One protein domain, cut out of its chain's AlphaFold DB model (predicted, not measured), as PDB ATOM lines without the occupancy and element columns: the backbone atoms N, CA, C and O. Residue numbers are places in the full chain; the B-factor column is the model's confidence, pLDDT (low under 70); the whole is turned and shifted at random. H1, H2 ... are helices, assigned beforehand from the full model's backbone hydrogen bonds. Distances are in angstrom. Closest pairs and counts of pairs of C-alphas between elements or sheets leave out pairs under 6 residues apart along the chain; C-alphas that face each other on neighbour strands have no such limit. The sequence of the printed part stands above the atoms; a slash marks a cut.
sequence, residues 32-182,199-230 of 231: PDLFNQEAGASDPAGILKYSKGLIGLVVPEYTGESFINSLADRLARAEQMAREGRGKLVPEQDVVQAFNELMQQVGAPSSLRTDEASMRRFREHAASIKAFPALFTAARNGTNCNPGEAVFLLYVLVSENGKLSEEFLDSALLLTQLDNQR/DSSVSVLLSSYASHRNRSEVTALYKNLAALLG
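This is residues 32 to 182 and 199 to 230 of the 231 residues of an uncharacterized protein of mine drainage metagenome (UniProt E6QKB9). Helices gather round H7, which lies in the core: H2 and H4 pack on its sides, H3 packs on H2 and meets the first residues of H7, 147 to 148, H10 packs on H4, and H9 meets the other end of H7. On another side, near H7, H5 has H6 and the first residues of H8 packed on it, and H8 then runs out past H1, which folds back on H2 as a helical hairpin. The printed part has 183 residues with ten named helices, H1 to H10 in chain order, and no named strand; the class is all helix. The whole is compact and rounded, with a radius of gyration of the C-alphas of 15.7 A and spans of 42 by 35 by 33 A.

H1, residues 32 to 39, begins with C-alpha 32 at (3.826, 27.907, -14.853). H2 is residues 44 to 58, 21.3 A long, and H3, the longest helix, is residues 65 to 83, 26.3 A. H4 is residues 92 to 105, 20.1 A; H5 is residues 116 to 128, 18.3 A; H6 is residues 138 to 141. H7, residues 147 to 159, measures 18.6 A and begins with C-alpha 147 at (-0.802, 38.433, 0.197). H8 is residues 166 to 182, 24.8 A, and H9 is residues 201 to 212, 16.4 A. H10, residues 215 to 228, measures 20.3 A and ends with C-alpha 228 at (2.266, 48.640, 1.695).

H7 is the hub. It touches H2 at a shallow tilt of 22 degrees, the same way, the closest C-alphas being those of Val 58 and Tyr 155, 5.9 A apart. It touches H4 at a steep tilt of 43 degrees, closest at Val 95 and Ala 150, with C-alphas 6.2 A apart. Residues 147 to 148 of H7 touch H3, closest at the C-alphas of Glu 79 and Pro 147, 5.4 A. H7 and H9 touch only at their ends, about perpendicular at 85 degrees, closest at the C-alphas of Val 158 and Val 202, 6.0 A. H10 touches H4 at a shallow tilt of 21 degrees, opposite ways, closest at the C-alphas of Ala 98 and Leu 225, 5.8 A. H5 touches H6, closest at the C-alphas of Glu 124 and Ala 138, 6.0 A, and H8, closest at those of Phe 122 and Glu 166, 6.4 A. H8 touches H1 with residues 172 to 179 alone, about perpendicular at 89 degrees, closest at the C-alphas of Pro 32 and Thr 176, 5.4 A. Each helix but H6, too short for such a pair, has every O i to N i+4 pair within hydrogen-bond range; the one O i to N i+3 pair of H6 is not.

The two C-alphas farthest apart are those of Gln 181 and Asn 214, 44.4 A. Residues 183 to 198 are not printed, and C-alphas 182 and 199 are 27.7 A apart across this cut. Of the links that are printed whole, none is long. Mean pLDDT of the printed part is 88.9; residues 133, 182 and 199 to 200 are under 70.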
ATOM      1  N   PRO A  32       4.416  29.231 -15.069       75.44
ATOM      2  CA  PRO A  32       3.826  27.907 -14.853       75.44
ATOM      3  C   PRO A  32       4.339  27.189 -13.596       75.44
ATOM      4  O   PRO A  32       3.534  26.641 -12.841       75.44
ATOM      5  N   ASP A  33       5.648  27.240 -13.316       78.12
ATOM      6  CA  ASP A  33       6.207  26.648 -12.088       78.12
ATOM      7  C   ASP A  33       5.605  27.285 -10.835       78.12
ATOM      8  O   ASP A  33       5.344  26.600  -9.847       78.12
ATOM      9  N   LEU A  34       5.375  28.598 -10.877       81.50
ATOM     10  CA  LEU A  34       4.759  29.337  -9.786       81.50
ATOM     11  C   LEU A  34       3.307  28.899  -9.554       81.50
ATOM     12  O   LEU A  34       2.913  28.679  -8.410       81.50
ATOM     13  N   PHE A  35       2.528  28.707 -10.619       81.75
ATOM     14  CA  PHE A  35       1.157  28.201 -10.512       81.75
ATOM     15  C   PHE A  35       1.106  26.784  -9.945       81.75
ATOM     16  O   PHE A  35       0.271  26.493  -9.090       81.75
ATOM     17  N   ASN A  36       2.038  25.922 -10.355       79.62
ATOM     18  CA  ASN A  36       2.168  24.576  -9.803       79.62
ATOM     19  C   ASN A  36       2.550  24.607  -8.313       79.62
ATOM     20  O   ASN A  36       2.009  23.838  -7.518       79.62
ATOM     21  N   GLN A  37       3.456  25.507  -7.916       83.88
ATOM     22  CA  GLN A  37       3.810  25.705  -6.508       83.88
ATOM     23  C   GLN A  37       2.619  26.192  -5.687       83.88
ATOM     24  O   GLN A  37       2.406  25.680  -4.592       83.88
ATOM     25  N   GLU A  38       1.834  27.126  -6.219       84.44
ATOM     26  CA  GLU A  38       0.648  27.644  -5.545       84.44
ATOM     27  C   GLU A  38      -0.444  26.580  -5.393       84.44
ATOM     28  O   GLU A  38      -1.008  26.409  -4.313       84.44
ATOM     29  N   ALA A  39      -0.694  25.792  -6.442       82.38
ATOM     30  CA  ALA A  39      -1.631  24.673  -6.384       82.38
ATOM     31  C   ALA A  39      -1.227  23.621  -5.333       82.38
ATOM     32  O   ALA A  39      -2.091  22.996  -4.720       82.38
ATOM     33  N   GLY A  40       0.079  23.439  -5.111       81.06
ATOM     34  CA  GLY A  40       0.630  22.545  -4.091       81.06
ATOM     35  C   GLY A  40       0.823  23.173  -2.703       81.06
ATOM     36  O   GLY A  40       1.245  22.472  -1.785       81.06
ATOM     37  N   ALA A  41       0.546  24.466  -2.516       84.94
ATOM     38  CA  ALA A  41       0.807  25.190  -1.270       84.94
ATOM     39  C   ALA A  41      -0.294  24.968  -0.212       84.94
ATOM     40  O   ALA A  41      -0.943  25.905   0.253       84.94
ATOM     41  N   SER A  42      -0.522  23.712   0.179       84.56
ATOM     42  CA  SER A  42      -1.542  23.336   1.172       84.56
ATOM     43  C   SER A  42      -1.041  23.318   2.620       84.56
ATOM     44  O   SER A  42      -1.848  23.218   3.540       84.56
ATOM     45  N   ASP A  43       0.273  23.382   2.833       89.81
ATOM     46  CA  ASP A  43       0.907  23.366   4.152       89.81
ATOM     47  C   ASP A  43       1.926  24.519   4.302       89.81
ATOM     48  O   ASP A  43       2.276  25.172   3.311       89.81
ATOM     49  N   PRO A  44       2.424  24.801   5.523       92.62
ATOM     50  CA  PRO A  44       3.364  25.902   5.743       92.62
ATOM     51  C   PRO A  44       4.656  25.811   4.915       92.62
ATOM     52  O   PRO A  44       5.210  26.840   4.524       92.62
ATOM     53  N   ALA A  45       5.148  24.603   4.620       92.56
ATOM     54  CA  ALA A  45       6.365  24.419   3.833       92.56
ATOM     55  C   ALA A  45       6.124  24.725   2.345       92.56
ATOM     56  O   ALA A  45       6.946  25.389   1.707       92.56
ATOM     57  N   GLY A  46       4.979  24.298   1.810       91.19
ATOM     58  CA  GLY A  46       4.516  24.619   0.464       91.19
ATOM     59  C   GLY A  46       4.282  26.118   0.280       91.19
ATOM     60  O   GLY A  46       4.800  26.698  -0.675       91.19
ATOM     61  N   ILE A  47       3.608  26.768   1.236       92.62
ATOM     62  CA  ILE A  47       3.385  28.225   1.232       92.62
ATOM     63  C   ILE A  47       4.716  28.983   1.242       92.62
ATOM     64  O   ILE A  47       4.888  29.948   0.492       92.62
ATOM     65  N   LEU A  48       5.692  28.540   2.042       93.94
ATOM     66  CA  LEU A  48       7.019  29.154   2.056       93.94
ATOM     67  C   LEU A  48       7.754  28.981   0.722       93.94
ATOM     68  O   LEU A  48       8.367  29.930   0.231       93.94
ATOM     69  N   LYS A  49       7.694  27.789   0.118       91.44
ATOM     70  CA  LYS A  49       8.303  27.530  -1.192       91.44
ATOM     71  C   LYS A  49       7.714  28.452  -2.264       91.44
ATOM     72  O   LYS A  49       8.475  29.126  -2.955       91.44
ATOM     73  N   TYR A  50       6.388  28.533  -2.329       90.88
ATOM     74  CA  TYR A  50       5.669  29.438  -3.223       90.88
ATOM     75  C   TYR A  50       6.053  30.909  -2.992       90.88
ATOM     76  O   TYR A  50       6.416  31.619  -3.930       90.88
ATOM     77  N   SER A  51       6.091  31.345  -1.729       93.38
ATOM     78  CA  SER A  51       6.467  32.715  -1.356       93.38
ATOM     79  C   SER A  51       7.899  33.062  -1.776       93.38
ATOM     80  O   SER A  51       8.156  34.170  -2.245       93.38
ATOM     81  N   LYS A  52       8.845  32.119  -1.669       92.12
ATOM     82  CA  LYS A  52      10.214  32.295  -2.184       92.12
ATOM     83  C   LYS A  52      10.242  32.437  -3.703       92.12
ATOM     84  O   LYS A  52      11.003  33.260  -4.209       92.12
ATOM     85  N   GLY A  53       9.419  31.663  -4.411       88.94
ATOM     86  CA  GLY A  53       9.221  31.801  -5.853       88.94
ATOM     87  C   GLY A  53       8.753  33.208  -6.225       88.94
ATOM     88  O   GLY A  53       9.419  33.874  -7.009       88.94
ATOM     89  N   LEU A  54       7.680  33.689  -5.590       90.81
ATOM     90  CA  LEU A  54       7.121  35.027  -5.814       90.81
ATOM     91  C   LEU A  54       8.125  36.152  -5.554       90.81
ATOM     92  O   LEU A  54       8.341  37.004  -6.415       90.81
ATOM     93  N   ILE A  55       8.759  36.159  -4.378       92.81
ATOM     94  CA  ILE A  55       9.735  37.201  -4.035       92.81
ATOM     95  C   ILE A  55      10.924  37.157  -4.998       92.81
ATOM     96  O   ILE A  55      11.423  38.208  -5.387       92.81
ATOM     97  N   GLY A  56      11.343  35.966  -5.434       88.06
ATOM     98  CA  GLY A  56      12.406  35.802  -6.421       88.06
ATOM     99  C   GLY A  56      12.085  36.364  -7.811       88.06
ATOM    100  O   GLY A  56      13.021  36.653  -8.550       88.06
ATOM    101  N   LEU A  57      10.805  36.541  -8.164       84.38
ATOM    102  CA  LEU A  57      10.396  37.180  -9.421       84.38
ATOM    103  C   LEU A  57      10.417  38.712  -9.347       84.38
ATOM    104  O   LEU A  57      10.635  39.370 -10.360       84.38
ATOM    105  N   VAL A  58      10.164  39.277  -8.166       87.12
ATOM    106  CA  VAL A  58       9.997  40.728  -7.982       87.12
ATOM    107  C   VAL A  58      11.277  41.390  -7.477       87.12
ATOM    108  O   VAL A  58      11.594  42.507  -7.876       87.12
ATOM    109  N   VAL A  59      12.016  40.724  -6.590       89.38
ATOM    110  CA  VAL A  59      13.169  41.308  -5.900       89.38
ATOM    111  C   VAL A  59      14.474  40.898  -6.599       89.38
ATOM    112  O   VAL A  59      14.776  39.706  -6.674       89.38
ATOM    113  N   PRO A  60      15.304  41.859  -7.052       87.00
ATOM    114  CA  PRO A  60      16.558  41.563  -7.733       87.00
ATOM    115  C   PRO A  60      17.555  40.798  -6.860       87.00
ATOM    116  O   PRO A  60      17.733  41.097  -5.676       87.00
ATOM    117  N   GLU A  61      18.292  39.867  -7.467       86.56
ATOM    118  CA  GLU A  61      19.193  38.953  -6.748       86.56
ATOM    119  C   GLU A  61      20.293  39.667  -5.956       86.56
ATOM    120  O   GLU A  61      20.639  39.253  -4.848       86.56
ATOM    121  N   TYR A  62      20.819  40.772  -6.492       85.50
ATOM    122  CA  TYR A  62      21.911  41.524  -5.873       85.50
ATOM    123  C   TYR A  62      21.509  42.199  -4.546       85.50
ATOM    124  O   TYR A  62      22.380  42.650  -3.800       85.50
ATOM    125  N   THR A  63      20.210  42.260  -4.209       87.31
ATOM    126  CA  THR A  63      19.742  42.688  -2.875       87.31
ATOM    127  C   THR A  63      20.178  41.713  -1.774       87.31
ATOM    128  O   THR A  63      20.339  42.113  -0.617       87.31
ATOM    129  N   GLY A  64      20.505  40.476  -2.153       90.31
ATOM    130  CA  GLY A  64      21.096  39.438  -1.323       90.31
ATOM    131  C   GLY A  64      20.089  38.431  -0.790       90.31
ATOM    132  O   GLY A  64      18.970  38.759  -0.401       90.31
ATOM    133  N   GLU A  65      20.543  37.185  -0.708       91.31
ATOM    134  CA  GLU A  65      19.715  36.036  -0.344       91.31
ATOM    135  C   GLU A  65      19.092  36.151   1.055       91.31
ATOM    136  O   GLU A  65      17.938  35.779   1.240       91.31
ATOM    137  N   SER A  66      19.803  36.723   2.032       93.44
ATOM    138  CA  SER A  66      19.261  36.928   3.383       93.44
ATOM    139  C   SER A  66      18.046  37.859   3.396       93.44
ATOM    140  O   SER A  66      17.075  37.594   4.103       93.44
ATOM    141  N   PHE A  67      18.071  38.920   2.587       93.25
ATOM    142  CA  PHE A  67      16.956  39.854   2.455       93.25
ATOM    143  C   PHE A  67      15.770  39.209   1.734       93.25
ATOM    144  O   PHE A  67      14.647  39.269   2.232       93.25
ATOM    145  N   ILE A  68      16.032  38.526   0.616       92.69
ATOM    146  CA  ILE A  68      15.019  37.787  -0.151       92.69
ATOM    147  C   ILE A  68      14.326  36.739   0.730       92.69
ATOM    148  O   ILE A  68      13.100  36.696   0.783       92.69
ATOM    149  N   ASN A  69      15.094  35.940   1.477       94.12
ATOM    150  CA  ASN A  69      14.542  34.944   2.396       94.12
ATOM    151  C   ASN A  69      13.723  35.595   3.515       94.12
ATOM    152  O   ASN A  69      12.635  35.119   3.821       94.12
ATOM    153  N   SER A  70      14.190  36.714   4.078       96.25
ATOM    154  CA  SER A  70      13.443  37.444   5.108       96.25
ATOM    155  C   SER A  70      12.086  37.945   4.601       96.25
ATOM    156  O   SER A  70      11.085  37.812   5.309       96.25
ATOM    157  N   LEU A  71      12.024  38.488   3.380       96.06
ATOM    158  CA  LEU A  71      10.759  38.891   2.760       96.06
ATOM    159  C   LEU A  71       9.862  37.692   2.450       96.06
ATOM    160  O   LEU A  71       8.669  37.749   2.736       96.06
ATOM    161  N   ALA A  72      10.421  36.602   1.927       95.75
ATOM    162  CA  ALA A  72       9.660  35.393   1.629       95.75
ATOM    163  C   ALA A  72       9.058  34.764   2.894       95.75
ATOM    164  O   ALA A  72       7.897  34.369   2.877       95.75
ATOM    165  N   ASP A  73       9.797  34.737   4.006       97.06
ATOM    166  CA  ASP A  73       9.294  34.253   5.294       97.06
ATOM    167  C   ASP A  73       8.151  35.132   5.831       97.06
ATOM    168  O   ASP A  73       7.199  34.631   6.433       97.06
ATOM    169  N   ARG A  74       8.242  36.456   5.644       97.44
ATOM    170  CA  ARG A  74       7.177  37.399   6.024       97.44
ATOM    171  C   ARG A  74       5.926  37.188   5.178       97.44
ATOM    172  O   ARG A  74       4.845  37.047   5.748       97.44
ATOM    173  N   LEU A  75       6.093  37.091   3.858       97.06
ATOM    174  CA  LEU A  75       5.011  36.802   2.923       97.06
ATOM    175  C   LEU A  75       4.337  35.467   3.255       97.06
ATOM    176  O   LEU A  75       3.119  35.416   3.368       97.06
ATOM    177  N   ALA A  76       5.121  34.415   3.505       96.62
ATOM    178  CA  ALA A  76       4.603  33.091   3.830       96.62
ATOM    179  C   ALA A  76       3.751  33.091   5.107       96.62
ATOM    180  O   ALA A  76       2.684  32.480   5.141       96.62
ATOM    181  N   ARG A  77       4.185  33.810   6.153       96.94
ATOM    182  CA  ARG A  77       3.394  33.968   7.383       96.94
ATOM    183  C   ARG A  77       2.101  34.739   7.138       96.94
ATOM    184  O   ARG A  77       1.057  34.317   7.629       96.94
ATOM    185  N   ALA A  78       2.164  35.844   6.397       96.69
ATOM    186  CA  ALA A  78       0.980  36.634   6.065       96.69
ATOM    187  C   ALA A  78      -0.027  35.809   5.248       96.69
ATOM    188  O   ALA A  78      -1.213  35.788   5.573       96.69
ATOM    189  N   GLU A  79       0.460  35.070   4.250       95.19
ATOM    190  CA  GLU A  79      -0.331  34.175   3.408       95.19
ATOM    191  C   GLU A  79      -0.999  33.073   4.233       95.19
ATOM    192  O   GLU A  79      -2.207  32.868   4.131       95.19
ATOM    193  N   GLN A  80      -0.240  32.401   5.104       95.25
ATOM    194  CA  GLN A  80      -0.785  31.374   5.986       95.25
ATOM    195  C   GLN A  80      -1.891  31.946   6.884       95.25
ATOM    196  O   GLN A  80      -2.983  31.383   6.951       95.25
ATOM    197  N   MET A  81      -1.643  33.083   7.542       95.19
ATOM    198  CA  MET A  81      -2.646  33.716   8.397       95.19
ATOM    199  C   MET A  81      -3.903  34.103   7.605       95.19
ATOM    200  O   MET A  81      -5.011  33.899   8.100       95.19
ATOM    201  N   ALA A  82      -3.753  34.639   6.390       94.12
ATOM    202  CA  ALA A  82      -4.870  34.997   5.517       94.12
ATOM    203  C   ALA A  82      -5.705  33.767   5.121       94.12
ATOM    204  O   ALA A  82      -6.926  33.790   5.272       94.12
ATOM    205  N   ARG A  83      -5.060  32.665   4.707       90.88
ATOM    206  CA  ARG A  83      -5.738  31.398   4.360       90.88
ATOM    207  C   ARG A  83      -6.492  30.781   5.536       90.88
ATOM    208  O   ARG A  83      -7.537  30.169   5.342       90.88
ATOM    209  N   GLU A  84      -5.986  30.962   6.750       93.06
ATOM    210  CA  GLU A  84      -6.632  30.515   7.988       93.06
ATOM    211  C   GLU A  84      -7.725  31.482   8.487       93.06
ATOM    212  O   GLU A  84      -8.315  31.249   9.541       93.06
ATOM    213  N   GLY A  85      -7.987  32.587   7.776       92.81
ATOM    214  CA  GLY A  85      -8.979  33.600   8.160       92.81
ATOM    215  C   GLY A  85      -8.568  34.470   9.354       92.81
ATOM    216  O   GLY A  85      -9.405  35.152   9.942       92.81
ATOM    217  N   ARG A  86      -7.286  34.444   9.737       93.50
ATOM    218  CA  ARG A  86      -6.721  35.181  10.885       93.50
ATOM    219  C   ARG A  86      -5.844  36.366  10.474       93.50
ATOM    220  O   ARG A  86      -5.409  37.131  11.329       93.50
ATOM    221  N   GLY A  87      -5.527  36.475   9.187       91.19
ATOM    222  CA  GLY A  87      -4.653  37.492   8.607       91.19
ATOM    223  C   GLY A  87      -5.417  38.595   7.883       91.19
ATOM    224  O   GLY A  87      -6.608  38.475   7.601       91.19
ATOM    225  N   LYS A  88      -4.703  39.676   7.563       94.38
ATOM    226  CA  LYS A  88      -5.220  40.773   6.742       94.38
ATOM    227  C   LYS A  88      -5.173  40.368   5.263       94.38
ATOM    228  O   LYS A  88      -4.138  39.913   4.784       94.38
ATOM    229  N   LEU A  89      -6.280  40.575   4.554       96.38
ATOM    230  CA  LEU A  89      -6.300  40.560   3.090       96.38
ATOM    231  C   LEU A  89      -5.817  41.909   2.547       96.38
ATOM    232  O   LEU A  89      -5.995  42.944   3.190       96.38
ATOM    233  N   VAL A  90      -5.222  41.898   1.361       97.56
ATOM    234  CA  VAL A  90      -4.667  43.091   0.716       97.56
ATOM    235  C   VAL A  90      -5.712  43.687  -0.230       97.56
ATOM    236  O   VAL A  90      -6.084  43.015  -1.189       97.56
ATOM    237  N   PRO A  91      -6.210  44.912  -0.005       97.50
ATOM    238  CA  PRO A  91      -7.098  45.587  -0.949       97.50
ATOM    239  C   PRO A  91      -6.463  45.734  -2.340       97.50
ATOM    240  O   PRO A  91      -5.270  46.010  -2.452       97.50
ATOM    241  N   GLU A  92      -7.261  45.634  -3.408       97.25
ATOM    242  CA  GLU A  92      -6.813  45.928  -4.784       97.25
ATOM    243  C   GLU A  92      -6.153  47.311  -4.892       97.25
ATOM    244  O   GLU A  92      -5.129  47.467  -5.559       97.25
ATOM    245  N   GLN A  93      -6.714  48.298  -4.187       97.50
ATOM    246  CA  GLN A  93      -6.191  49.659  -4.110       97.50
ATOM    247  C   GLN A  93      -4.747  49.702  -3.594       97.50
ATOM    248  O   GLN A  93      -3.930  50.418  -4.170       97.50
ATOM    249  N   ASP A  94      -4.409  48.910  -2.572       98.00
ATOM    250  CA  ASP A  94      -3.059  48.880  -1.994       98.00
ATOM    251  C   ASP A  94      -2.045  48.325  -3.016       98.00
ATOM    252  O   ASP A  94      -0.914  48.803  -3.094       98.00
ATOM    253  N   VAL A  95      -2.454  47.375  -3.871       97.62
ATOM    254  CA  VAL A  95      -1.615  46.852  -4.968       97.62
ATOM    255  C   VAL A  95      -1.377  47.918  -6.038       97.62
ATOM    256  O   VAL A  95      -0.240  48.144  -6.457       97.62
ATOM    257  N   VAL A  96      -2.446  48.596  -6.464       97.88
ATOM    258  CA  VAL A  96      -2.382  49.686  -7.451       97.88
ATOM    259  C   VAL A  96      -1.514  50.832  -6.935       97.88
ATOM    260  O   VAL A  96      -0.666  51.346  -7.667       97.88
ATOM    261  N   GLN A  97      -1.683  51.209  -5.666       97.56
ATOM    262  CA  GLN A  97      -0.878  52.232  -5.011       97.56
ATOM    263  C   GLN A  97       0.595  51.820  -4.952       97.56
ATOM    264  O   GLN A  97       1.443  52.589  -5.399       97.56
ATOM    265  N   ALA A  98       0.904  50.608  -4.481       96.94
ATOM    266  CA  ALA A  98       2.276  50.116  -4.395       96.94
ATOM    267  C   ALA A  98       2.983  50.137  -5.760       96.94
ATOM    268  O   ALA A  98       4.123  50.598  -5.867       96.94
ATOM    269  N   PHE A  99       2.302  49.708  -6.825       96.69
ATOM    270  CA  PHE A  99       2.847  49.779  -8.179       96.69
ATOM    271  C   PHE A  99       3.051  51.224  -8.661       96.69
ATOM    272  O   PHE A  99       4.116  51.564  -9.178       96.69
ATOM    273  N   ASN A 100       2.062  52.099  -8.479       96.94
ATOM    274  CA  ASN A 100       2.157  53.486  -8.933       96.94
ATOM    275  C   ASN A 100       3.235  54.278  -8.170       96.94
ATOM    276  O   ASN A 100       3.922  55.109  -8.771       96.94
ATOM    277  N   GLU A 101       3.424  54.000  -6.879       95.44
ATOM    278  CA  GLU A 101       4.520  54.547  -6.075       95.44
ATOM    279  C   GLU A 101       5.881  54.016  -6.533       95.44
ATOM    280  O   GLU A 101       6.826  54.798  -6.651       95.44
ATOM    281  N   LEU A 102       5.989  52.720  -6.858       94.31
ATOM    282  CA  LEU A 102       7.194  52.154  -7.469       94.31
ATOM    283  C   LEU A 102       7.538  52.890  -8.767       94.31
ATOM    284  O   LEU A 102       8.668  53.347  -8.931       94.31
ATOM    285  N   MET A 103       6.556  53.059  -9.658       94.56
ATOM    286  CA  MET A 103       6.727  53.757 -10.935       94.56
ATOM    287  C   MET A 103       7.182  55.204 -10.725       94.56
ATOM    288  O   MET A 103       8.093  55.678 -11.402       94.56
ATOM    289  N   GLN A 104       6.608  55.896  -9.741       94.19
ATOM    290  CA  GLN A 104       7.037  57.242  -9.379       94.19
ATOM    291  C   GLN A 104       8.490  57.276  -8.883       94.19
ATOM    292  O   GLN A 104       9.249  58.151  -9.298       94.19
ATOM    293  N   GLN A 105       8.892  56.339  -8.020       91.56
ATOM    294  CA  GLN A 105      10.244  56.301  -7.449       91.56
ATOM    295  C   GLN A 105      11.323  56.014  -8.497       91.56
ATOM    296  O   GLN A 105      12.418  56.574  -8.413       91.56
ATOM    297  N   VAL A 106      11.012  55.204  -9.512       90.12
ATOM    298  CA  VAL A 106      11.937  54.919 -10.623       90.12
ATOM    299  C   VAL A 106      11.885  55.959 -11.746       90.12
ATOM    300  O   VAL A 106      12.578  55.809 -12.748       90.12
ATOM    301  N   GLY A 107      11.082  57.019 -11.598       91.44
ATOM    302  CA  GLY A 107      10.966  58.088 -12.593       91.44
ATOM    303  C   GLY A 107      10.236  57.671 -13.873       91.44
ATOM    304  O   GLY A 107      10.477  58.247 -14.933       91.44
ATOM    305  N   ALA A 108       9.358  56.669 -13.796       92.19
ATOM    306  CA  ALA A 108       8.567  56.221 -14.932       92.19
ATOM    307  C   ALA A 108       7.554  57.298 -15.380       92.19
ATOM    308  O   ALA A 108       7.008  58.030 -14.545       92.19
ATOM    309  N   PRO A 109       7.245  57.388 -16.688       92.19
ATOM    310  CA  PRO A 109       6.203  58.283 -17.176       92.19
ATOM    311  C   PRO A 109       4.824  57.890 -16.627       92.19
ATOM    312  O   PRO A 109       4.526  56.715 -16.411       92.19
ATOM    313  N   SER A 110       3.940  58.879 -16.453       92.06
ATOM    314  CA  SER A 110       2.589  58.672 -15.910       92.06
ATOM    315  C   SER A 110       1.723  57.728 -16.749       92.06
ATOM    316  O   SER A 110       0.786  57.142 -16.214       92.06
ATOM    317  N   SER A 111       2.053  57.535 -18.030       92.50
ATOM    318  CA  SER A 111       1.402  56.578 -18.929       92.50
ATOM    319  C   SER A 111       1.607  55.111 -18.540       92.50
ATOM    320  O   SER A 111       0.915  54.258 -19.082       92.50
ATOM    321  N   LEU A 112       2.561  54.809 -17.652       93.06
ATOM    322  CA  LEU A 112       2.810  53.459 -17.130       93.06
ATOM    323  C   LEU A 112       2.086  53.187 -15.809       93.06
ATOM    324  O   LEU A 112       2.275  52.127 -15.225       93.06
ATOM    325  N   ARG A 113       1.285  54.136 -15.312       94.44
ATOM    326  CA  ARG A 113       0.450  53.925 -14.125       94.44
ATOM    327  C   ARG A 113      -0.726  53.012 -14.443       94.44
ATOM    328  O   ARG A 113      -1.184  52.942 -15.579       94.44
ATOM    329  N   THR A 114      -1.235  52.367 -13.403       96.50
ATOM    330  CA  THR A 114      -2.430  51.523 -13.463       96.50
ATOM    331  C   THR A 114      -3.531  52.073 -12.554       96.50
ATOM    332  O   THR A 114      -3.295  52.988 -11.757       96.50
ATOM    333  N   ASP A 115      -4.733  51.519 -12.673       96.62
ATOM    334  CA  ASP A 115      -5.917  51.935 -11.926       96.62
ATOM    335  C   ASP A 115      -6.699  50.732 -11.368       96.62
ATOM    336  O   ASP A 115      -6.554  49.593 -11.821       96.62
ATOM    337  N   GLU A 116      -7.544  50.992 -10.369       96.12
ATOM    338  CA  GLU A 116      -8.335  49.964  -9.683       96.12
ATOM    339  C   GLU A 116      -9.353  49.269 -10.595       96.12
ATOM    340  O   GLU A 116      -9.619  48.083 -10.418       96.12
ATOM    341  N   ALA A 117      -9.914  49.963 -11.589       95.56
ATOM    342  CA  ALA A 117     -10.894  49.366 -12.493       95.56
ATOM    343  C   ALA A 117     -10.231  48.379 -13.463       95.56
ATOM    344  O   ALA A 117     -10.814  47.348 -13.802       95.56
ATOM    345  N   SER A 118      -9.013  48.674 -13.911       94.94
ATOM    346  CA  SER A 118      -8.180  47.764 -14.697       94.94
ATOM    347  C   SER A 118      -7.745  46.550 -13.866       94.94
ATOM    348  O   SER A 118      -7.885  45.420 -14.334       94.94
ATOM    349  N   MET A 119      -7.329  46.764 -12.611       95.81
ATOM    350  CA  MET A 119      -7.025  45.684 -11.659       95.81
ATOM    351  C   MET A 119      -8.218  44.751 -11.438       95.81
ATOM    352  O   MET A 119      -8.091  43.532 -11.566       95.81
ATOM    353  N   ARG A 120      -9.390  45.323 -11.151       94.62
ATOM    354  CA  ARG A 120     -10.610  44.561 -10.890       94.62
ATOM    355  C   ARG A 120     -11.026  43.716 -12.084       94.62
ATOM    356  O   ARG A 120     -11.235  42.519 -11.924       94.62
ATOM    357  N   ARG A 121     -11.089  44.314 -13.279       92.75
ATOM    358  CA  ARG A 121     -11.450  43.594 -14.514       92.75
ATOM    359  C   ARG A 121     -10.530  42.404 -14.759       92.75
ATOM    360  O   ARG A 121     -11.012  41.306 -15.014       92.75
ATOM    361  N   PHE A 122      -9.221  42.603 -14.609       93.25
ATOM    362  CA  PHE A 122      -8.248  41.526 -14.759       93.25
ATOM    363  C   PHE A 122      -8.471  40.399 -13.747       93.25
ATOM    364  O   PHE A 122      -8.500  39.233 -14.129       93.25
ATOM    365  N   ARG A 123      -8.669  40.724 -12.463       93.44
ATOM    366  CA  ARG A 123      -8.901  39.716 -11.416       93.44
ATOM    367  C   ARG A 123     -10.222  38.969 -11.588       93.44
ATOM    368  O   ARG A 123     -10.262  37.761 -11.369       93.44
ATOM    369  N   GLU A 124     -11.290  39.658 -11.978       90.62
ATOM    370  CA  GLU A 124     -12.590  39.042 -12.272       90.62
ATOM    371  C   GLU A 124     -12.489  38.085 -13.464       90.62
ATOM    372  O   GLU A 124     -12.953  36.945 -13.381       90.62
ATOM    373  N   HIS A 125     -11.806  38.505 -14.533       88.94
ATOM    374  CA  HIS A 125     -11.519  37.645 -15.675       88.94
ATOM    375  C   HIS A 125     -10.680  36.428 -15.254       88.94
ATOM    376  O   HIS A 125     -11.058  35.288 -15.529       88.94
ATOM    377  N   ALA A 126      -9.599  36.637 -14.501       87.00
ATOM    378  CA  ALA A 126      -8.739  35.567 -14.003       87.00
ATOM    379  C   ALA A 126      -9.492  34.557 -13.124       87.00
ATOM    380  O   ALA A 126      -9.286  33.352 -13.251       87.00
ATOM    381  N   ALA A 127     -10.406  35.026 -12.272       85.56
ATOM    382  CA  ALA A 127     -11.251  34.167 -11.448       85.56
ATOM    383  C   ALA A 127     -12.270  33.358 -12.273       85.56
ATOM    384  O   ALA A 127     -12.691  32.281 -11.845       85.56
ATOM    385  N   SER A 128     -12.660  33.845 -13.456       83.62
ATOM    386  CA  SER A 128     -13.497  33.088 -14.397       83.62
ATOM    387  C   SER A 128     -12.723  31.951 -15.086       83.62
ATOM    388  O   SER A 128     -13.305  30.916 -15.438       83.62
ATOM    389  N   ILE A 129     -11.397  32.091 -15.202       79.69
ATOM    390  CA  ILE A 129     -10.497  31.060 -15.714       79.69
ATOM    391  C   ILE A 129     -10.262  30.021 -14.610       79.69
ATOM    392  O   ILE A 129      -9.422  30.164 -13.722       79.69
ATOM    393  N   LYS A 130     -10.973  28.892 -14.699       72.75
ATOM    394  CA  LYS A 130     -10.892  27.766 -13.741       72.75
ATOM    395  C   LYS A 130      -9.510  27.103 -13.617       72.75
ATOM    396  O   LYS A 130      -9.374  26.155 -12.849       72.75
ATOM    397  N   ALA A 131      -8.509  27.555 -14.367       70.19
ATOM    398  CA  ALA A 131      -7.151  27.028 -14.310       70.19
ATOM    399  C   ALA A 131      -6.347  27.542 -13.106       70.19
ATOM    400  O   ALA A 131      -5.419  26.864 -12.676       70.19
ATOM    401  N   PHE A 132      -6.716  28.693 -12.529       70.31
ATOM    402  CA  PHE A 132      -5.941  29.336 -11.459       70.31
ATOM    403  C   PHE A 132      -6.746  29.614 -10.171       70.31
ATOM    404  O   PHE A 132      -6.586  30.675  -9.564       70.31
ATOM    405  N   PRO A 133      -7.605  28.684  -9.699       63.09
ATOM    406  CA  PRO A 133      -8.538  28.960  -8.607       63.09
ATOM    407  C   PRO A 133      -7.851  29.101  -7.244       63.09
ATOM    408  O   PRO A 133      -8.450  29.619  -6.305       63.09
ATOM    409  N   ALA A 134      -6.621  28.604  -7.092       71.75
ATOM    410  CA  ALA A 134      -5.837  28.791  -5.873       71.75
ATOM    411  C   ALA A 134      -5.277  30.220  -5.793       71.75
ATOM    412  O   ALA A 134      -5.427  30.870  -4.763       71.75
ATOM    413  N   LEU A 135      -4.758  30.722  -6.918       80.75
ATOM    414  CA  LEU A 135      -4.071  32.004  -7.001       80.75
ATOM    415  C   LEU A 135      -5.025  33.202  -6.987       80.75
ATOM    416  O   LEU A 135      -4.821  34.135  -6.217       80.75
ATOM    417  N   PHE A 136      -6.057  33.194  -7.836       85.50
ATOM    418  CA  PHE A 136      -6.962  34.336  -7.950       85.50
ATOM    419  C   PHE A 136      -8.161  34.167  -7.037       85.50
ATOM    420  O   PHE A 136      -8.952  33.230  -7.161       85.50
ATOM    421  N   THR A 137      -8.300  35.098  -6.096       85.81
ATOM    422  CA  THR A 137      -9.297  34.986  -5.032       85.81
ATOM    423  C   THR A 137     -10.489  35.911  -5.208       85.81
ATOM    424  O   THR A 137     -11.351  35.921  -4.336       85.81
ATOM    425  N   ALA A 138     -10.612  36.616  -6.337       87.38
ATOM    426  CA  ALA A 138     -11.664  37.614  -6.564       87.38
ATOM    427  C   ALA A 138     -13.082  37.071  -6.294       87.38
ATOM    428  O   ALA A 138     -13.873  37.705  -5.602       87.38
ATOM    429  N   ALA A 139     -13.379  35.841  -6.735       86.38
ATOM    430  CA  ALA A 139     -14.675  35.195  -6.493       86.38
ATOM    431  C   ALA A 139     -14.977  34.919  -5.003       86.38
ATOM    432  O   ALA A 139     -16.140  34.807  -4.625       86.38
ATOM    433  N   ARG A 140     -13.945  34.786  -4.159       87.81
ATOM    434  CA  ARG A 140     -14.062  34.495  -2.717       87.81
ATOM    435  C   ARG A 140     -13.926  35.747  -1.847       87.81
ATOM    436  O   ARG A 140     -14.635  35.880  -0.859       87.81
ATOM    437  N   ASN A 141     -13.019  36.644  -2.224       91.44
ATOM    438  CA  ASN A 141     -12.540  37.759  -1.406       91.44
ATOM    439  C   ASN A 141     -12.976  39.135  -1.948       91.44
ATOM    440  O   ASN A 141     -12.650  40.170  -1.353       91.44
ATOM    441  N   GLY A 142     -13.703  39.166  -3.071       93.12
ATOM    442  CA  GLY A 142     -14.126  40.391  -3.740       93.12
ATOM    443  C   GLY A 142     -12.924  41.247  -4.133       93.12
ATOM    444  O   GLY A 142     -11.967  40.768  -4.741       93.12
ATOM    445  N   THR A 143     -12.938  42.509  -3.709       95.25
ATOM    446  CA  THR A 143     -11.904  43.514  -4.009       95.25
ATOM    447  C   THR A 143     -10.647  43.385  -3.142       95.25
ATOM    448  O   THR A 143      -9.874  44.335  -3.024       95.25
ATOM    449  N   ASN A 144     -10.471  42.245  -2.472       96.31
ATOM    450  CA  ASN A 144      -9.303  41.949  -1.654       96.31
ATOM    451  C   ASN A 144      -8.586  40.706  -2.187       96.31
ATOM    452  O   ASN A 144      -9.207  39.789  -2.731       96.31
ATOM    453  N   CYS A 145      -7.277  40.679  -1.996       94.88
ATOM    454  CA  CYS A 145      -6.352  39.651  -2.438       94.88
ATOM    455  C   CYS A 145      -5.755  38.933  -1.228       94.88
ATOM    456  O   CYS A 145      -5.566  39.527  -0.162       94.88
ATOM    457  N   ASN A 146      -5.362  37.676  -1.416       94.88
ATOM    458  CA  ASN A 146      -4.375  37.090  -0.514       94.88
ATOM    459  C   ASN A 146      -3.009  37.791  -0.703       94.88
ATOM    460  O   ASN A 146      -2.732  38.290  -1.800       94.88
ATOM    461  N   PRO A 147      -2.133  37.829   0.316       95.81
ATOM    462  CA  PRO A 147      -0.802  38.433   0.197       95.81
ATOM    463  C   PRO A 147       0.019  37.931  -1.003       95.81
ATOM    464  O   PRO A 147       0.608  38.731  -1.730       95.81
ATOM    465  N   GLY A 148       0.025  36.624  -1.264       94.44
ATOM    466  CA  GLY A 148       0.716  36.028  -2.407       94.44
ATOM    467  C   GLY A 148       0.122  36.461  -3.750       94.44
ATOM    468  O   GLY A 148       0.863  36.800  -4.669       94.44
ATOM    469  N   GLU A 149      -1.209  36.529  -3.846       94.50
ATOM    470  CA  GLU A 149      -1.906  37.059  -5.026       94.50
ATOM    471  C   GLU A 149      -1.533  38.527  -5.277       94.50
ATOM    472  O   GLU A 149      -1.251  38.904  -6.411       94.50
ATOM    473  N   ALA A 150      -1.455  39.352  -4.230       96.56
ATOM    474  CA  ALA A 150      -1.056  40.754  -4.345       96.56
ATOM    475  C   ALA A 150       0.372  40.920  -4.897       96.56
ATOM    476  O   ALA A 150       0.604  41.746  -5.782       96.56
ATOM    477  N   VAL A 151       1.324  40.108  -4.426       95.19
ATOM    478  CA  VAL A 151       2.703  40.106  -4.948       95.19
ATOM    479  C   VAL A 151       2.749  39.606  -6.393       95.19
ATOM    480  O   VAL A 151       3.478  40.170  -7.209       95.19
ATOM    481  N   PHE A 152       1.949  38.594  -6.738       92.75
ATOM    482  CA  PHE A 152       1.836  38.125  -8.118       92.75
ATOM    483  C   PHE A 152       1.291  39.214  -9.053       92.75
ATOM    484  O   PHE A 152       1.859  39.458 -10.113       92.75
ATOM    485  N   LEU A 153       0.232  39.919  -8.651       94.62
ATOM    486  CA  LEU A 153      -0.340  41.022  -9.429       94.62
ATOM    487  C   LEU A 153       0.669  42.158  -9.634       94.62
ATOM    488  O   LEU A 153       0.758  42.710 -10.730       94.62
ATOM    489  N   LEU A 154       1.480  42.466  -8.615       94.25
ATOM    490  CA  LEU A 154       2.583  43.418  -8.748       94.25
ATOM    491  C   LEU A 154       3.623  42.947  -9.779       94.25
ATOM    492  O   LEU A 154       4.078  43.750 -10.594       94.25
ATOM    493  N   TYR A 155       3.974  41.658  -9.782       91.25
ATOM    494  CA  TYR A 155       4.862  41.076 -10.793       91.25
ATOM    495  C   TYR A 155       4.297  41.220 -12.215       91.25
ATOM    496  O   TYR A 155       5.036  41.623 -13.118       91.25
ATOM    497  N   VAL A 156       3.005  40.939 -12.418       91.06
ATOM    498  CA  VAL A 156       2.360  41.094 -13.735       91.06
ATOM    499  C   VAL A 156       2.409  42.554 -14.176       91.06
ATOM    500  O   VAL A 156       2.857  42.835 -15.281       91.06
ATOM    501  N   LEU A 157       2.051  43.497 -13.299       93.69
ATOM    502  CA  LEU A 157       2.127  44.930 -13.601       93.69
ATOM    503  C   LEU A 157       3.540  45.375 -14.001       93.69
ATOM    504  O   LEU A 157       3.704  46.144 -14.945       93.69
ATOM    505  N   VAL A 158       4.572  44.892 -13.309       90.75
ATOM    506  CA  VAL A 158       5.972  45.198 -13.642       90.75
ATOM    507  C   VAL A 158       6.377  44.595 -14.991       90.75
ATOM    508  O   VAL A 158       7.038  45.256 -15.795       90.75
ATOM    509  N   SER A 159       5.964  43.359 -15.262       86.19
ATOM    510  CA  SER A 159       6.316  42.643 -16.492       86.19
ATOM    511  C   SER A 159       5.607  43.225 -17.719       86.19
ATOM    512  O   SER A 159       6.220  43.359 -18.774       86.19
ATOM    513  N   GLU A 160       4.365  43.681 -17.552       88.75
ATOM    514  CA  GLU A 160       3.475  44.139 -18.624       88.75
ATOM    515  C   GLU A 160       3.354  45.674 -18.709       88.75
ATOM    516  O   GLU A 160       2.385  46.221 -19.239       88.75
ATOM    517  N   ASN A 161       4.344  46.418 -18.204       89.38
ATOM    518  CA  ASN A 161       4.394  47.885 -18.297       89.38
ATOM    519  C   ASN A 161       3.148  48.596 -17.721       89.38
ATOM    520  O   ASN A 161       2.641  49.559 -18.301       89.38
ATOM    521  N   GLY A 162       2.634  48.098 -16.598       90.69
ATOM    522  CA  GLY A 162       1.440  48.609 -15.920       90.69
ATOM    523  C   GLY A 162       0.114  48.183 -16.548       90.69
ATOM    524  O   GLY A 162      -0.947  48.555 -16.039       90.69
ATOM    525  N   LYS A 163       0.149  47.394 -17.630       91.38
ATOM    526  CA  LYS A 163      -1.044  46.901 -18.317       91.38
ATOM    527  C   LYS A 163      -1.428  45.529 -17.790       91.38
ATOM    528  O   LYS A 163      -0.651  44.589 -17.843       91.38
ATOM    529  N   LEU A 164      -2.664  45.403 -17.333       89.19
ATOM    530  CA  LEU A 164      -3.256  44.114 -17.010       89.19
ATOM    531  C   LEU A 164      -4.132  43.696 -18.189       89.19
ATOM    532  O   LEU A 164      -5.217  44.243 -18.378       89.19
ATOM    533  N   SER A 165      -3.615  42.786 -19.016       85.62
ATOM    534  CA  SER A 165      -4.307  42.271 -20.202       85.62
ATOM    535  C   SER A 165      -4.813  40.855 -19.959       85.62
ATOM    536  O   SER A 165      -4.096  40.025 -19.406       85.62
ATOM    537  N   GLU A 166      -6.022  40.561 -20.426       84.69
ATOM    538  CA  GLU A 166      -6.581  39.202 -20.436       84.69
ATOM    539  C   GLU A 166      -5.706  38.251 -21.277       84.69
ATOM    540  O   GLU A 166      -5.474  37.108 -20.884       84.69
ATOM    541  N   GLU A 167      -5.069  38.765 -22.337       83.00
ATOM    542  CA  GLU A 167      -4.154  38.006 -23.207       83.00
ATOM    543  C   GLU A 167      -2.951  37.415 -22.453       83.00
ATOM    544  O   GLU A 167      -2.419  36.369 -22.840       83.00
ATOM    545  N   PHE A 168      -2.515  38.060 -21.362       83.19
ATOM    546  CA  PHE A 168      -1.456  37.526 -20.503       83.19
ATOM    547  C   PHE A 168      -1.902  36.214 -19.848       83.19
ATOM    548  O   PHE A 168      -1.146  35.244 -19.814       83.19
ATOM    549  N   LEU A 169      -3.141  36.171 -19.349       80.75
ATOM    550  CA  LEU A 169      -3.705  34.992 -18.691       80.75
ATOM    551  C   LEU A 169      -3.965  33.875 -19.697       80.75
ATOM    552  O   LEU A 169      -3.655  32.720 -19.403       80.75
ATOM    553  N   ASP A 170      -4.450  34.218 -20.890       80.69
ATOM    554  CA  ASP A 170      -4.623  33.265 -21.988       80.69
ATOM    555  C   ASP A 170      -3.282  32.642 -22.401       80.69
ATOM    556  O   ASP A 170      -3.161  31.422 -22.540       80.69
ATOM    557  N   SER A 171      -2.236  33.463 -22.522       81.88
ATOM    558  CA  SER A 171      -0.882  33.000 -22.840       81.88
ATOM    559  C   SER A 171      -0.315  32.107 -21.736       81.88
ATOM    560  O   SER A 171       0.235  31.038 -22.014       81.88
ATOM    561  N   ALA A 172      -0.485  32.505 -20.474       78.69
ATOM    562  CA  ALA A 172      -0.036  31.723 -19.331       78.69
ATOM    563  C   ALA A 172      -0.771  30.373 -19.247       78.69
ATOM    564  O   ALA A 172      -0.144  29.343 -18.991       78.69
ATOM    565  N   LEU A 173      -2.074  30.350 -19.548       80.00
ATOM    566  CA  LEU A 173      -2.875  29.131 -19.627       80.00
ATOM    567  C   LEU A 173      -2.369  28.181 -20.716       80.00
ATOM    568  O   LEU A 173      -2.202  26.987 -20.456       80.00
ATOM    569  N   LEU A 174      -2.091  28.696 -21.917       82.56
ATOM    570  CA  LEU A 174      -1.538  27.900 -23.015       82.56
ATOM    571  C   LEU A 174      -0.185  27.286 -22.638       82.56
ATOM    572  O   LEU A 174       0.053  26.106 -22.902       82.56
ATOM    573  N   LEU A 175       0.683  28.048 -21.967       78.62
ATOM    574  CA  LEU A 175       1.972  27.545 -21.490       78.62
ATOM    575  C   LEU A 175       1.808  26.437 -20.446       78.62
ATOM    576  O   LEU A 175       2.460  25.399 -20.560       78.62
ATOM    577  N   THR A 176       0.909  26.606 -19.473       74.06
ATOM    578  CA  THR A 176       0.614  25.564 -18.479       74.06
ATOM    579  C   THR A 176       0.064  24.293 -19.135       74.06
ATOM    580  O   THR A 176       0.445  23.185 -18.758       74.06
ATOM    581  N   GLN A 177      -0.800  24.412 -20.148       79.69
ATOM    582  CA  GLN A 177      -1.314  23.252 -20.885       79.69
ATOM    583  C   GLN A 177      -0.211  22.517 -21.656       79.69
ATOM    584  O   GLN A 177      -0.153  21.286 -21.617       79.69
ATOM    585  N   LEU A 178       0.682  23.253 -22.324       78.69
ATOM    586  CA  LEU A 178       1.817  22.676 -23.048       78.69
ATOM    587  C   LEU A 178       2.797  21.962 -22.110       78.69
ATOM    588  O   LEU A 178       3.286  20.883 -22.446       78.69
ATOM    589  N   ASP A 179       3.071  22.532 -20.937       72.31
ATOM    590  CA  ASP A 179       3.959  21.926 -19.944       72.31
ATOM    591  C   ASP A 179       3.387  20.614 -19.378       72.31
ATOM    592  O   ASP A 179       4.072  19.588 -19.325       72.31
ATOM    593  N   ASN A 180       2.084  20.597 -19.084       71.25
ATOM    594  CA  ASN A 180       1.383  19.390 -18.640       71.25
ATOM    595  C   ASN A 180       1.396  18.281 -19.706       71.25
ATOM    596  O   ASN A 180       1.592  17.108 -19.382       71.25
ATOM    597  N   GLN A 181       1.238  18.632 -20.988       70.94
ATOM    598  CA  GLN A 181       1.337  17.665 -22.089       70.94
ATOM    599  C   GLN A 181       2.756  17.099 -22.244       70.94
ATOM    600  O   GLN A 181       2.916  15.906 -22.508       70.94
ATOM    601  N   ARG A 182       3.792  17.922 -22.042       65.31
ATOM    602  CA  ARG A 182       5.199  17.484 -22.081       65.31
ATOM    603  C   ARG A 182       5.559  16.572 -20.914       65.31
ATOM    604  O   ARG A 182       6.295  15.611 -21.108       65.31
ATOM    605  N   ASP A 199      12.137  42.932 -22.910       52.72
ATOM    606  CA  ASP A 199      12.696  44.173 -22.351       52.72
ATOM    607  C   ASP A 199      11.627  45.223 -22.034       52.72
ATOM    608  O   ASP A 199      11.445  46.213 -22.754       52.72
ATOM    609  N   SER A 200      10.829  44.957 -20.992       61.56
ATOM    610  CA  SER A 200       9.709  45.836 -20.692       61.56
ATOM    611  C   SER A 200      10.305  47.183 -20.293       61.56
ATOM    612  O   SER A 200      11.323  47.239 -19.594       61.56
ATOM    613  N   SER A 201       9.720  48.293 -20.749       73.25
ATOM    614  CA  SER A 201      10.212  49.624 -20.387       73.25
ATOM    615  C   SER A 201      10.320  49.776 -18.866       73.25
ATOM    616  O   SER A 201      11.261  50.395 -18.382       73.25
ATOM    617  N   VAL A 202       9.420  49.146 -18.103       80.81
ATOM    618  CA  VAL A 202       9.486  49.102 -16.637       80.81
ATOM    619  C   VAL A 202      10.667  48.274 -16.124       80.81
ATOM    620  O   VAL A 202      11.362  48.726 -15.217       80.81
ATOM    621  N   SER A 203      10.945  47.099 -16.695       78.88
ATOM    622  CA  SER A 203      12.093  46.271 -16.296       78.88
ATOM    623  C   SER A 203      13.426  46.971 -16.581       78.88
ATOM    624  O   SER A 203      14.331  46.970 -15.740       78.88
ATOM    625  N   VAL A 204      13.521  47.677 -17.714       82.94
ATOM    626  CA  VAL A 204      14.668  48.533 -18.050       82.94
ATOM    627  C   VAL A 204      14.796  49.692 -17.059       82.94
ATOM    628  O   VAL A 204      15.897  49.967 -16.583       82.94
ATOM    629  N   LEU A 205      13.692  50.347 -16.689       85.94
ATOM    630  CA  LEU A 205      13.695  51.421 -15.689       85.94
ATOM    631  C   LEU A 205      14.118  50.921 -14.306       85.94
ATOM    632  O   LEU A 205      14.931  51.570 -13.657       85.94
ATOM    633  N   LEU A 206      13.628  49.760 -13.867       84.56
ATOM    634  CA  LEU A 206      14.020  49.147 -12.596       84.56
ATOM    635  C   LEU A 206      15.498  48.754 -12.597       84.56
ATOM    636  O   LEU A 206      16.200  49.015 -11.621       84.56
ATOM    637  N   SER A 207      15.987  48.189 -13.701       84.75
ATOM    638  CA  SER A 207      17.399  47.830 -13.878       84.75
ATOM    639  C   SER A 207      18.304  49.065 -13.939       84.75
ATOM    640  O   SER A 207      19.395  49.068 -13.372       84.75
ATOM    641  N   SER A 208      17.847  50.145 -14.576       86.94
ATOM    642  CA  SER A 208      18.551  51.428 -14.603       86.94
ATOM    643  C   SER A 208      18.550  52.096 -13.226       86.94
ATOM    644  O   SER A 208      19.590  52.535 -12.742       86.94
ATOM    645  N   TYR A 209      17.416  52.113 -12.529       86.62
ATOM    646  CA  TYR A 209      17.335  52.608 -11.156       86.62
ATOM    647  C   TYR A 209      18.301  51.843 -10.248       86.62
ATOM    648  O   TYR A 209      19.064  52.446  -9.498       86.62
ATOM    649  N   ALA A 210      18.318  50.516 -10.368       86.19
ATOM    650  CA  ALA A 210      19.221  49.629  -9.655       86.19
ATOM    651  C   ALA A 210      20.705  49.912  -9.913       86.19
ATOM    652  O   ALA A 210      21.498  49.857  -8.977       86.19
ATOM    653  N   SER A 211      21.087  50.201 -11.159       86.38
ATOM    654  CA  SER A 211      22.487  50.444 -11.519       86.38
ATOM    655  C   SER A 211      23.003  51.809 -11.053       86.38
ATOM    656  O   SER A 211      24.202  51.959 -10.824       86.38
ATOM    657  N   HIS A 212      22.112  52.788 -10.868       88.38
ATOM    658  CA  HIS A 212      22.455  54.141 -10.413       88.38
ATOM    659  C   HIS A 212      22.265  54.354  -8.904       88.38
ATOM    660  O   HIS A 212      22.600  55.420  -8.384       88.38
ATOM    661  N   ARG A 213      21.716  53.366  -8.193       89.50
ATOM    662  CA  ARG A 213      21.430  53.431  -6.757       89.50
ATOM    663  C   ARG A 213      22.251  52.409  -6.001       89.50
ATOM    664  O   ARG A 213      22.620  51.358  -6.518       89.50
ATOM    665  N   ASN A 214      22.545  52.704  -4.743       89.50
ATOM    666  CA  ASN A 214      23.237  51.725  -3.918       89.50
ATOM    667  C   ASN A 214      22.270  50.605  -3.485       89.50
ATOM    668  O   ASN A 214      21.046  50.757  -3.458       89.50
ATOM    669  N   ARG A 215      22.830  49.459  -3.091       89.06
ATOM    670  CA  ARG A 215      22.051  48.289  -2.655       89.06
ATOM    671  C   ARG A 215      21.082  48.597  -1.504       89.06
ATOM    672  O   ARG A 215      20.015  47.992  -1.444       89.06
ATOM    673  N   SER A 216      21.435  49.515  -0.600       90.88
ATOM    674  CA  SER A 216      20.586  49.909   0.535       90.88
ATOM    675  C   SER A 216      19.317  50.633   0.077       90.88
ATOM    676  O   SER A 216      18.227  50.303   0.538       90.88
ATOM    677  N   GLU A 217      19.430  51.550  -0.886       90.31
ATOM    678  CA  GLU A 217      18.288  52.270  -1.468       90.31
ATOM    679  C   GLU A 217      17.321  51.311  -2.178       90.31
ATOM    680  O   GLU A 217      16.111  51.380  -1.971       90.31
ATOM    681  N   VAL A 218      17.847  50.358  -2.954       90.19
ATOM    682  CA  VAL A 218      17.030  49.308  -3.587       90.19
ATOM    683  C   VAL A 218      16.357  48.427  -2.527       90.19
ATOM    684  O   VAL A 218      15.185  48.084  -2.642       90.19
ATOM    685  N   THR A 219      17.073  48.071  -1.462       92.00
ATOM    686  CA  THR A 219      16.522  47.254  -0.367       92.00
ATOM    687  C   THR A 219      15.381  47.990   0.341       92.00
ATOM    688  O   THR A 219      14.346  47.391   0.640       92.00
ATOM    689  N   ALA A 220      15.536  49.295   0.577       93.25
ATOM    690  CA  ALA A 220      14.505  50.143   1.164       93.25
ATOM    691  C   ALA A 220      13.254  50.226   0.275       93.25
ATOM    692  O   ALA A 220      12.146  50.110   0.793       93.25
ATOM    693  N   LEU A 221      13.427  50.331  -1.048       92.62
ATOM    694  CA  LEU A 221      12.329  50.309  -2.019       92.62
ATOM    695  C   LEU A 221      11.458  49.052  -1.859       92.62
ATOM    696  O   LEU A 221      10.266  49.157  -1.582       92.62
ATOM    697  N   TYR A 222      12.054  47.857  -1.943       92.81
ATOM    698  CA  TYR A 222      11.295  46.603  -1.825       92.81
ATOM    699  C   TYR A 222      10.755  46.354  -0.412       92.81
ATOM    700  O   TYR A 222       9.696  45.747  -0.254       92.81
ATOM    701  N   LYS A 223      11.430  46.860   0.626       93.56
ATOM    702  CA  LYS A 223      10.908  46.825   1.997       93.56
ATOM    703  C   LYS A 223       9.647  47.683   2.146       93.56
ATOM    704  O   LYS A 223       8.714  47.250   2.818       93.56
ATOM    705  N   ASN A 224       9.620  48.865   1.530       93.50
ATOM    706  CA  ASN A 224       8.456  49.749   1.549       93.50
ATOM    707  C   ASN A 224       7.280  49.130   0.785       93.50
ATOM    708  O   ASN A 224       6.164  49.142   1.294       93.50
ATOM    709  N   LEU A 225       7.535  48.504  -0.371       92.81
ATOM    710  CA  LEU A 225       6.502  47.769  -1.112       92.81
ATOM    711  C   LEU A 225       5.892  46.638  -0.280       92.81
ATOM    712  O   LEU A 225       4.674  46.530  -0.200       92.81
ATOM    713  N   ALA A 226       6.721  45.832   0.392       93.31
ATOM    714  CA  ALA A 226       6.231  44.778   1.279       93.31
ATOM    715  C   ALA A 226       5.351  45.341   2.414       93.31
ATOM    716  O   ALA A 226       4.290  44.797   2.712       93.31
ATOM    717  N   ALA A 227       5.746  46.481   2.993       93.56
ATOM    718  CA  ALA A 227       4.967  47.150   4.033       93.56
ATOM    719  C   ALA A 227       3.601  47.653   3.530       93.56
ATOM    720  O   ALA A 227       2.609  47.475   4.235       93.56
ATOM    721  N   LEU A 228       3.532  48.229   2.322       92.44
ATOM    722  CA  LEU A 228       2.266  48.640   1.695       92.44
ATOM    723  C   LEU A 228       1.339  47.445   1.459       92.44
ATOM    724  O   LEU A 228       0.145  47.524   1.727       92.44
ATOM    725  N   LEU A 229       1.903  46.312   1.041       94.06
ATOM    726  CA  LEU A 229       1.168  45.061   0.853       94.06
ATOM    727  C   LEU A 229       0.914  44.297   2.168       94.06
ATOM    728  O   LEU A 229       0.321  43.220   2.152       94.06
ATOM    729  N   GLY A 230       1.328  44.843   3.314       89.62
ATOM    730  CA  GLY A 230       0.964  44.337   4.635       89.62
ATOM    731  C   GLY A 230       1.726  43.099   5.117       89.62
ATOM    732  O   GLY A 230       1.206  42.403   5.991       89.62
TER     733      GLY A 230